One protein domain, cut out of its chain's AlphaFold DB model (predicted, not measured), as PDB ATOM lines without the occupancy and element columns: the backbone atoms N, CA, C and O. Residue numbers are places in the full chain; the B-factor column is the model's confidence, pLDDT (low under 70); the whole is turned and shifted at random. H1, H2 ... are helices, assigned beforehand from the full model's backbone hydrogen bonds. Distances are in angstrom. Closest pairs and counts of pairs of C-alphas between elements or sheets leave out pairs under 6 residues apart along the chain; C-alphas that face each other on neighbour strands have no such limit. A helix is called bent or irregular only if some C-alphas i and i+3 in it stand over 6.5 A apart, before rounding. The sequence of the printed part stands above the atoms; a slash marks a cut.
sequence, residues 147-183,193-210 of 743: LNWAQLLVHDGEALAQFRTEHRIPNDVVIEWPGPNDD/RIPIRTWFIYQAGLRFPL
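AT A GLANCE: This is residues 147 to 183 and 193 to 210 of the 743 residues of an uncharacterized protein of Actinidia rufa (UniProt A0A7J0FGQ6). Three short helices stand in a loose triangle among long loops: H1 and H3 touch at a steep tilt, and H2, the longest, lies to one side of this pair. After H2 a long stretch without a named element, residues 168 to 183, runs to the cut, with its last residues at one end of the longest axis. The printed part has 55 residues, with three named helices in the order H1, H2, H3 and no named strand; the class is all helix, though under half of the residues, 23, are in named elements. The whole is compact, with a radius of gyration of the C-alphas of 11.0 A and spans of 30 by 23 by 22 A.

IN THESE COORDINATES: H1, residues 147 to 152, begins at C-alpha 147 (-20.707, 29.606, 1.976) and is 9.5 A long. It is neither bent nor irregular, but only just: C-alphas 147 and 150 are 6.2 A apart. H2, residues 157 to 167, begins at C-alpha 157 (-16.669, 9.380, 1.565) and is 15.2 A long. H3, residues 198 to 203, is 8.7 A long and ends at C-alpha 203 (-27.617, 27.487, -3.418).

HOW THE PARTS SIT: H1 and H2 are apart, joined by a tight link of 4 residues. H1 and H3 touch, opposite ways at a steep tilt of 51 degrees; their closest C-alphas are those of Ala 150 and Trp 199, 5.7 A apart. H2 and H3 are close but not clearly touching, the same way at a steep tilt of 40 degrees; their closest C-alphas are those of His 167 and Ile 201, 7.4 A apart. In H2 and H3 every O i to N i+4 pair is within hydrogen-bond range; in H1, 1 of 2 is.

THE WHOLE: The two C-alphas farthest apart are those of Asn 181 and Pro 209, 29.9 A. Residues 184 to 192, in the link from H2 to H3, are not printed, and C-alphas 183 and 193 are 16.2 A apart across the cut. The mean pLDDT of the printed part is 82.7; residues 147 to 152 and 180 to 183 are under 70.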
ATOM      1  N   LEU A 147     -21.651  29.893   3.065       49.22
ATOM      2  CA  LEU A 147     -20.707  29.606   1.976       49.22
ATOM      3  C   LEU A 147     -19.696  28.506   2.339       49.22
ATOM      4  O   LEU A 147     -19.419  27.647   1.504       49.22
ATOM      5  N   ASN A 148     -19.215  28.470   3.585       56.94
ATOM      6  CA  ASN A 148     -18.292  27.425   4.041       56.94
ATOM      7  C   ASN A 148     -18.998  26.082   4.287       56.94
ATOM      8  O   ASN A 148     -18.360  25.034   4.198       56.94
ATOM      9  N   TRP A 149     -20.311  26.068   4.559       59.28
ATOM     10  CA  TRP A 149     -21.028  24.818   4.848       59.28
ATOM     11  C   TRP A 149     -21.002  23.852   3.658       59.28
ATOM     12  O   TRP A 149     -20.807  22.663   3.866       59.28
ATOM     13  N   ALA A 150     -21.071  24.326   2.411       60.91
ATOM     14  CA  ALA A 150     -20.988  23.454   1.230       60.91
ATOM     15  C   ALA A 150     -19.614  22.760   1.035       60.91
ATOM     16  O   ALA A 150     -19.521  21.820   0.247       60.91
ATOM     17  N   GLN A 151     -18.565  23.210   1.739       64.62
ATOM     18  CA  GLN A 151     -17.236  22.576   1.801       64.62
ATOM     19  C   GLN A 151     -16.973  21.841   3.132       64.62
ATOM     20  O   GLN A 151     -15.931  21.214   3.278       64.62
ATOM     21  N   LEU A 152     -17.898  21.918   4.096       67.50
ATOM     22  CA  LEU A 152     -17.847  21.196   5.377       67.50
ATOM     23  C   LEU A 152     -18.875  20.050   5.445       67.50
ATOM     24  O   LEU A 152     -18.685  19.100   6.199       67.50
ATOM     25  N   LEU A 153     -19.970  20.137   4.681       72.25
ATOM     26  CA  LEU A 153     -21.047  19.139   4.615       72.25
ATOM     27  C   LEU A 153     -20.603  17.849   3.926       72.25
ATOM     28  O   LEU A 153     -21.009  16.769   4.332       72.25
ATOM     29  N   VAL A 154     -19.746  17.969   2.915       81.25
ATOM     30  CA  VAL A 154     -18.870  16.883   2.475       81.25
ATOM     31  C   VAL A 154     -17.571  17.039   3.271       81.25
ATOM     32  O   VAL A 154     -17.116  18.166   3.443       81.25
ATOM     33  N   HIS A 155     -16.949  15.947   3.714       83.19
ATOM     34  CA  HIS A 155     -15.568  15.947   4.242       83.19
ATOM     35  C   HIS A 155     -14.894  14.570   4.153       83.19
ATOM     36  O   HIS A 155     -13.676  14.490   4.016       83.19
ATOM     37  N   ASP A 156     -15.677  13.492   4.150       90.25
ATOM     38  CA  ASP A 156     -15.229  12.135   3.840       90.25
ATOM     39  C   ASP A 156     -16.131  11.463   2.779       90.25
ATOM     40  O   ASP A 156     -16.993  12.099   2.162       90.25
ATOM     41  N   GLY A 157     -15.905  10.168   2.533       89.50
ATOM     42  CA  GLY A 157     -16.669   9.380   1.565       89.50
ATOM     43  C   GLY A 157     -18.109   9.053   1.985       89.50
ATOM     44  O   GLY A 157     -18.949   8.855   1.109       89.50
ATOM     45  N   GLU A 158     -18.419   9.024   3.284       93.38
ATOM     46  CA  GLU A 158     -19.775   8.775   3.792       93.38
ATOM     47  C   GLU A 158     -20.616  10.051   3.671       93.38
ATOM     48  O   GLU A 158     -21.695  10.030   3.076       93.38
ATOM     49  N   ALA A 159     -20.052  11.188   4.082       90.50
ATOM     50  CA  ALA A 159     -20.605  12.518   3.848       90.50
ATOM     51  C   ALA A 159     -20.827  12.796   2.345       90.50
ATOM     52  O   ALA A 159     -21.864  13.330   1.947       90.50
ATOM     53  N   LEU A 160     -19.901  12.365   1.476       88.94
ATOM     54  CA  LEU A 160     -20.065  12.451   0.020       88.94
ATOM     55  C   LEU A 160     -21.196  11.552  -0.506       88.94
ATOM     56  O   LEU A 160     -21.953  11.974  -1.384       88.94
ATOM     57  N   ALA A 161     -21.335  10.329   0.011       91.00
ATOM     58  CA  ALA A 161     -22.425   9.427  -0.359       91.00
ATOM     59  C   ALA A 161     -23.793   9.959   0.109       91.00
ATOM     60  O   ALA A 161     -24.769   9.895  -0.648       91.00
ATOM     61  N   GLN A 162     -23.862  10.556   1.303       92.75
ATOM     62  CA  GLN A 162     -25.052  11.246   1.800       92.75
ATOM     63  C   GLN A 162     -25.405  12.446   0.912       92.75
ATOM     64  O   GLN A 162     -26.528  12.513   0.416       92.75
ATOM     65  N   PHE A 163     -24.448  13.334   0.621       90.25
ATOM     66  CA  PHE A 163     -24.652  14.506  -0.241       90.25
ATOM     67  C   PHE A 163     -25.127  14.119  -1.654       90.25
ATOM     68  O   PHE A 163     -26.072  14.713  -2.181       90.25
ATOM     69  N   ARG A 164     -24.541  13.067  -2.250       92.31
ATOM     70  CA  ARG A 164     -25.012  12.479  -3.520       92.31
ATOM     71  C   ARG A 164     -26.456  11.984  -3.423       92.31
ATOM     72  O   ARG A 164     -27.244  12.246  -4.329       92.31
ATOM     73  N   THR A 165     -26.812  11.305  -2.337       93.56
ATOM     74  CA  THR A 165     -28.162  10.755  -2.119       93.56
ATOM     75  C   THR A 165     -29.203  11.863  -1.935       93.56
ATOM     76  O   THR A 165     -30.263  11.826  -2.561       93.56
ATOM     77  N   GLU A 166     -28.889  12.877  -1.128       92.50
ATOM     78  CA  GLU A 166     -29.762  14.010  -0.805       92.50
ATOM     79  C   GLU A 166     -30.045  14.890  -2.033       92.50
ATOM     80  O   GLU A 166     -31.203  15.110  -2.400       92.50
ATOM     81  N   HIS A 167     -28.993  15.309  -2.743       89.25
ATOM     82  CA  HIS A 167     -29.113  16.131  -3.952       89.25
ATOM     83  C   HIS A 167     -29.406  15.318  -5.231       89.25
ATOM     84  O   HIS A 167     -29.573  15.902  -6.305       89.25
ATOM     85  N   ARG A 168     -29.528  13.985  -5.123       92.31
ATOM     86  CA  ARG A 168     -29.755  13.030  -6.229       92.31
ATOM     87  C   ARG A 168     -28.720  13.150  -7.353       92.31
ATOM     88  O   ARG A 168     -29.062  13.138  -8.534       92.31
ATOM     89  N   ILE A 169     -27.455  13.282  -6.975       92.00
ATOM     90  CA  ILE A 169     -26.328  13.349  -7.904       92.00
ATOM     91  C   ILE A 169     -25.994  11.910  -8.341       92.00
ATOM     92  O   ILE A 169     -25.652  11.093  -7.482       92.00
ATOM     93  N   PRO A 170     -26.109  11.566  -9.637       91.69
ATOM     94  CA  PRO A 170     -25.851  10.216 -10.117       91.69
ATOM     95  C   PRO A 170     -24.347   9.900 -10.104       91.69
ATOM     96  O   PRO A 170     -23.495  10.787 -10.023       91.69
ATOM     97  N   ASN A 171     -24.012   8.607 -10.104       90.06
ATOM     98  CA  ASN A 171     -22.661   8.155  -9.753       90.06
ATOM     99  C   ASN A 171     -21.580   8.474 -10.797       90.06
ATOM    100  O   ASN A 171     -20.409   8.547 -10.435       90.06
ATOM    101  N   ASP A 172     -21.981   8.709 -12.044       86.69
ATOM    102  CA  ASP A 172     -21.166   9.166 -13.173       86.69
ATOM    103  C   ASP A 172     -20.665  10.613 -13.027       86.69
ATOM    104  O   ASP A 172     -19.632  10.967 -13.595       86.69
ATOM    105  N   VAL A 173     -21.336  11.446 -12.226       85.56
ATOM    106  CA  VAL A 173     -20.814  12.769 -11.861       85.56
ATOM    107  C   VAL A 173     -19.680  12.585 -10.855       85.56
ATOM    108  O   VAL A 173     -19.901  12.219  -9.695       85.56
ATOM    109  N   VAL A 174     -18.446  12.855 -11.277       85.75
ATOM    110  CA  VAL A 174     -17.297  12.915 -10.365       85.75
ATOM    111  C   VAL A 174     -17.395  14.201  -9.538       85.75
ATOM    112  O   VAL A 174     -17.661  15.276 -10.070       85.75
ATOM    113  N   ILE A 175     -17.214  14.084  -8.222       84.31
ATOM    114  CA  ILE A 175     -17.136  15.224  -7.301       84.31
ATOM    115  C   ILE A 175     -15.727  15.183  -6.733       84.31
ATOM    116  O   ILE A 175     -15.439  14.374  -5.853       84.31
ATOM    117  N   GLU A 176     -14.855  16.003  -7.302       81.25
ATOM    118  CA  GLU A 176     -13.450  16.081  -6.918       81.25
ATOM    119  C   GLU A 176     -13.265  17.226  -5.926       81.25
ATOM    120  O   GLU A 176     -13.858  18.301  -6.056       81.25
ATOM    121  N   TRP A 177     -12.460  16.967  -4.903       74.38
ATOM    122  CA  TRP A 177     -12.015  17.987  -3.971       74.38
ATOM    123  C   TRP A 177     -10.835  18.729  -4.590       74.38
ATOM    124  O   TRP A 177      -9.889  18.054  -4.991       74.38
ATOM    125  N   PRO A 178     -10.833  20.073  -4.624       70.19
ATOM    126  CA  PRO A 178      -9.604  20.813  -4.856       70.19
ATOM    127  C   PRO A 178      -8.619  20.454  -3.741       70.19
ATOM    128  O   PRO A 178      -8.864  20.752  -2.567       70.19
ATOM    129  N   GLY A 179      -7.518  19.790  -4.087       74.31
ATOM    130  CA  GLY A 179      -6.367  19.686  -3.208       74.31
ATOM    131  C   GLY A 179      -5.800  21.081  -2.914       74.31
ATOM    132  O   GLY A 179      -5.970  22.003  -3.715       74.31
ATOM    133  N   PRO A 180      -5.090  21.276  -1.789       69.00
ATOM    134  CA  PRO A 180      -4.592  22.593  -1.376       69.00
ATOM    135  C   PRO A 180      -3.530  23.208  -2.310       69.00
ATOM    136  O   PRO A 180      -3.092  24.328  -2.059       69.00
ATOM    137  N   ASN A 181      -3.116  22.492  -3.363       69.44
ATOM    138  CA  ASN A 181      -2.223  22.976  -4.417       69.44
ATOM    139  C   ASN A 181      -2.931  23.127  -5.783       69.44
ATOM    140  O   ASN A 181      -2.360  23.716  -6.697       69.44
ATOM    141  N   ASP A 182      -4.151  22.604  -5.936       63.88
ATOM    142  CA  ASP A 182      -4.766  22.345  -7.245       63.88
ATOM    143  C   ASP A 182      -5.371  23.612  -7.872       63.88
ATOM    144  O   ASP A 182      -5.635  23.646  -9.070       63.88
ATOM    145  N   ASP A 183      -5.559  24.680  -7.083       57.97
ATOM    146  CA  ASP A 183      -6.133  25.973  -7.499       57.97
ATOM    147  C   ASP A 183      -5.443  26.619  -8.722       57.97
ATOM    148  O   ASP A 183      -6.042  27.475  -9.377       57.97
ATOM    149  N   ARG A 193     -14.775  16.737 -19.044       78.25
ATOM    150  CA  ARG A 193     -15.119  17.178 -17.679       78.25
ATOM    151  C   ARG A 193     -15.617  18.627 -17.657       78.25
ATOM    152  O   ARG A 193     -15.016  19.509 -18.261       78.25
ATOM    153  N   ILE A 194     -16.682  18.895 -16.898       77.75
ATOM    154  CA  ILE A 194     -17.168  20.258 -16.614       77.75
ATOM    155  C   ILE A 194     -17.018  20.512 -15.106       77.75
ATOM    156  O   ILE A 194     -17.743  19.885 -14.332       77.75
ATOM    157  N   PRO A 195     -16.129  21.419 -14.658       83.31
ATOM    158  CA  PRO A 195     -15.994  21.733 -13.239       83.31
ATOM    159  C   PRO A 195     -17.213  22.523 -12.744       83.31
ATOM    160  O   PRO A 195     -17.519  23.606 -13.249       83.31
ATOM    161  N   ILE A 196     -17.903  21.987 -11.733       85.38
ATOM    162  CA  ILE A 196     -19.059  22.612 -11.076       85.38
ATOM    163  C   ILE A 196     -18.761  22.711  -9.580       85.38
ATOM    164  O   ILE A 196     -18.619  21.699  -8.899       85.38
ATOM    165  N   ARG A 197     -18.687  23.934  -9.044       85.62
ATOM    166  CA  ARG A 197     -18.479  24.143  -7.603       85.62
ATOM    167  C   ARG A 197     -19.727  23.712  -6.813       85.62
ATOM    168  O   ARG A 197     -20.844  24.064  -7.193       85.62
ATOM    169  N   THR A 198     -19.551  23.023  -5.683       85.75
ATOM    170  CA  THR A 198     -20.648  22.408  -4.895       85.75
ATOM    171  C   THR A 198     -21.745  23.386  -4.456       85.75
ATOM    172  O   THR A 198     -22.917  23.015  -4.429       85.75
ATOM    173  N   TRP A 199     -21.417  24.655  -4.195       87.56
ATOM    174  CA  TRP A 199     -22.405  25.685  -3.842       87.56
ATOM    175  C   TRP A 199     -23.433  25.982  -4.950       87.56
ATOM    176  O   TRP A 199     -24.521  26.435  -4.617       87.56
ATOM    177  N   PHE A 200     -23.196  25.650  -6.229       89.00
ATOM    178  CA  PHE A 200     -24.264  25.692  -7.247       89.00
ATOM    179  C   PHE A 200     -25.337  24.616  -7.013       89.00
ATOM    180  O   PHE A 200     -26.520  24.865  -7.231       89.00
ATOM    181  N   ILE A 201     -24.946  23.432  -6.542       90.31
ATOM    182  CA  ILE A 201     -25.870  22.331  -6.223       90.31
ATOM    183  C   ILE A 201     -26.736  22.719  -5.020       90.31
ATOM    184  O   ILE A 201     -27.952  22.540  -5.045       90.31
ATOM    185  N   TYR A 202     -26.113  23.322  -4.004       88.56
ATOM    186  CA  TYR A 202     -26.788  23.755  -2.784       88.56
ATOM    187  C   TYR A 202     -27.610  25.047  -2.971       88.56
ATOM    188  O   TYR A 202     -28.824  25.031  -2.799       88.56
ATOM    189  N   GLN A 203     -26.980  26.163  -3.364       89.94
ATOM    190  CA  GLN A 203     -27.617  27.487  -3.418       89.94
ATOM    191  C   GLN A 203     -28.441  27.723  -4.691       89.94
ATOM    192  O   GLN A 203     -29.513  28.321  -4.620       89.94
ATOM    193  N   ALA A 204     -27.983  27.259  -5.863       91.38
ATOM    194  CA  ALA A 204     -28.776  27.390  -7.091       91.38
ATOM    195  C   ALA A 204     -29.807  26.266  -7.272       91.38
ATOM    196  O   ALA A 204     -30.574  26.298  -8.233       91.38
ATOM    197  N   GLY A 205     -29.816  25.262  -6.387       93.12
ATOM    198  CA  GLY A 205     -30.664  24.079  -6.517       93.12
ATOM    199  C   GLY A 205     -30.353  23.244  -7.764       93.12
ATOM    200  O   GLY A 205     -31.251  22.572  -8.275       93.12
ATOM    201  N   LEU A 206     -29.118  23.309  -8.281       94.56
ATOM    202  CA  LEU A 206     -28.711  22.634  -9.513       94.56
ATOM    203  C   LEU A 206     -28.870  21.111  -9.377       94.56
ATOM    204  O   LEU A 206     -28.306  20.499  -8.473       94.56
ATOM    205  N   ARG A 207     -29.620  20.496 -10.299       92.12
ATOM    206  CA  ARG A 207     -29.896  19.049 -10.307       92.12
ATOM    207  C   ARG A 207     -29.287  18.353 -11.516       92.12
ATOM    208  O   ARG A 207     -29.000  18.982 -12.535       92.12
ATOM    209  N   PHE A 208     -29.143  17.038 -11.390       92.81
ATOM    210  CA  PHE A 208     -28.612  16.151 -12.416       92.81
ATOM    211  C   PHE A 208     -29.695  15.156 -12.891       92.81
ATOM    212  O   PHE A 208     -30.495  14.709 -12.064       92.81
ATOM    213  N   PRO A 209     -29.750  14.799 -14.191       92.69
ATOM    214  CA  PRO A 209     -28.974  15.383 -15.288       92.69
ATOM    215  C   PRO A 209     -29.288  16.875 -15.460       92.69
ATOM    216  O   PRO A 209     -30.401  17.316 -15.184       92.69
ATOM    217  N   LEU A 210     -28.293  17.655 -15.897       93.12
ATOM    218  CA  LEU A 210     -28.425  19.110 -15.993       93.12
ATOM    219  C   LEU A 210     -29.631  19.514 -16.856       93.12
ATOM    220  O   LEU A 210     -29.883  18.915 -17.909       93.12
TER     221      LEU A 210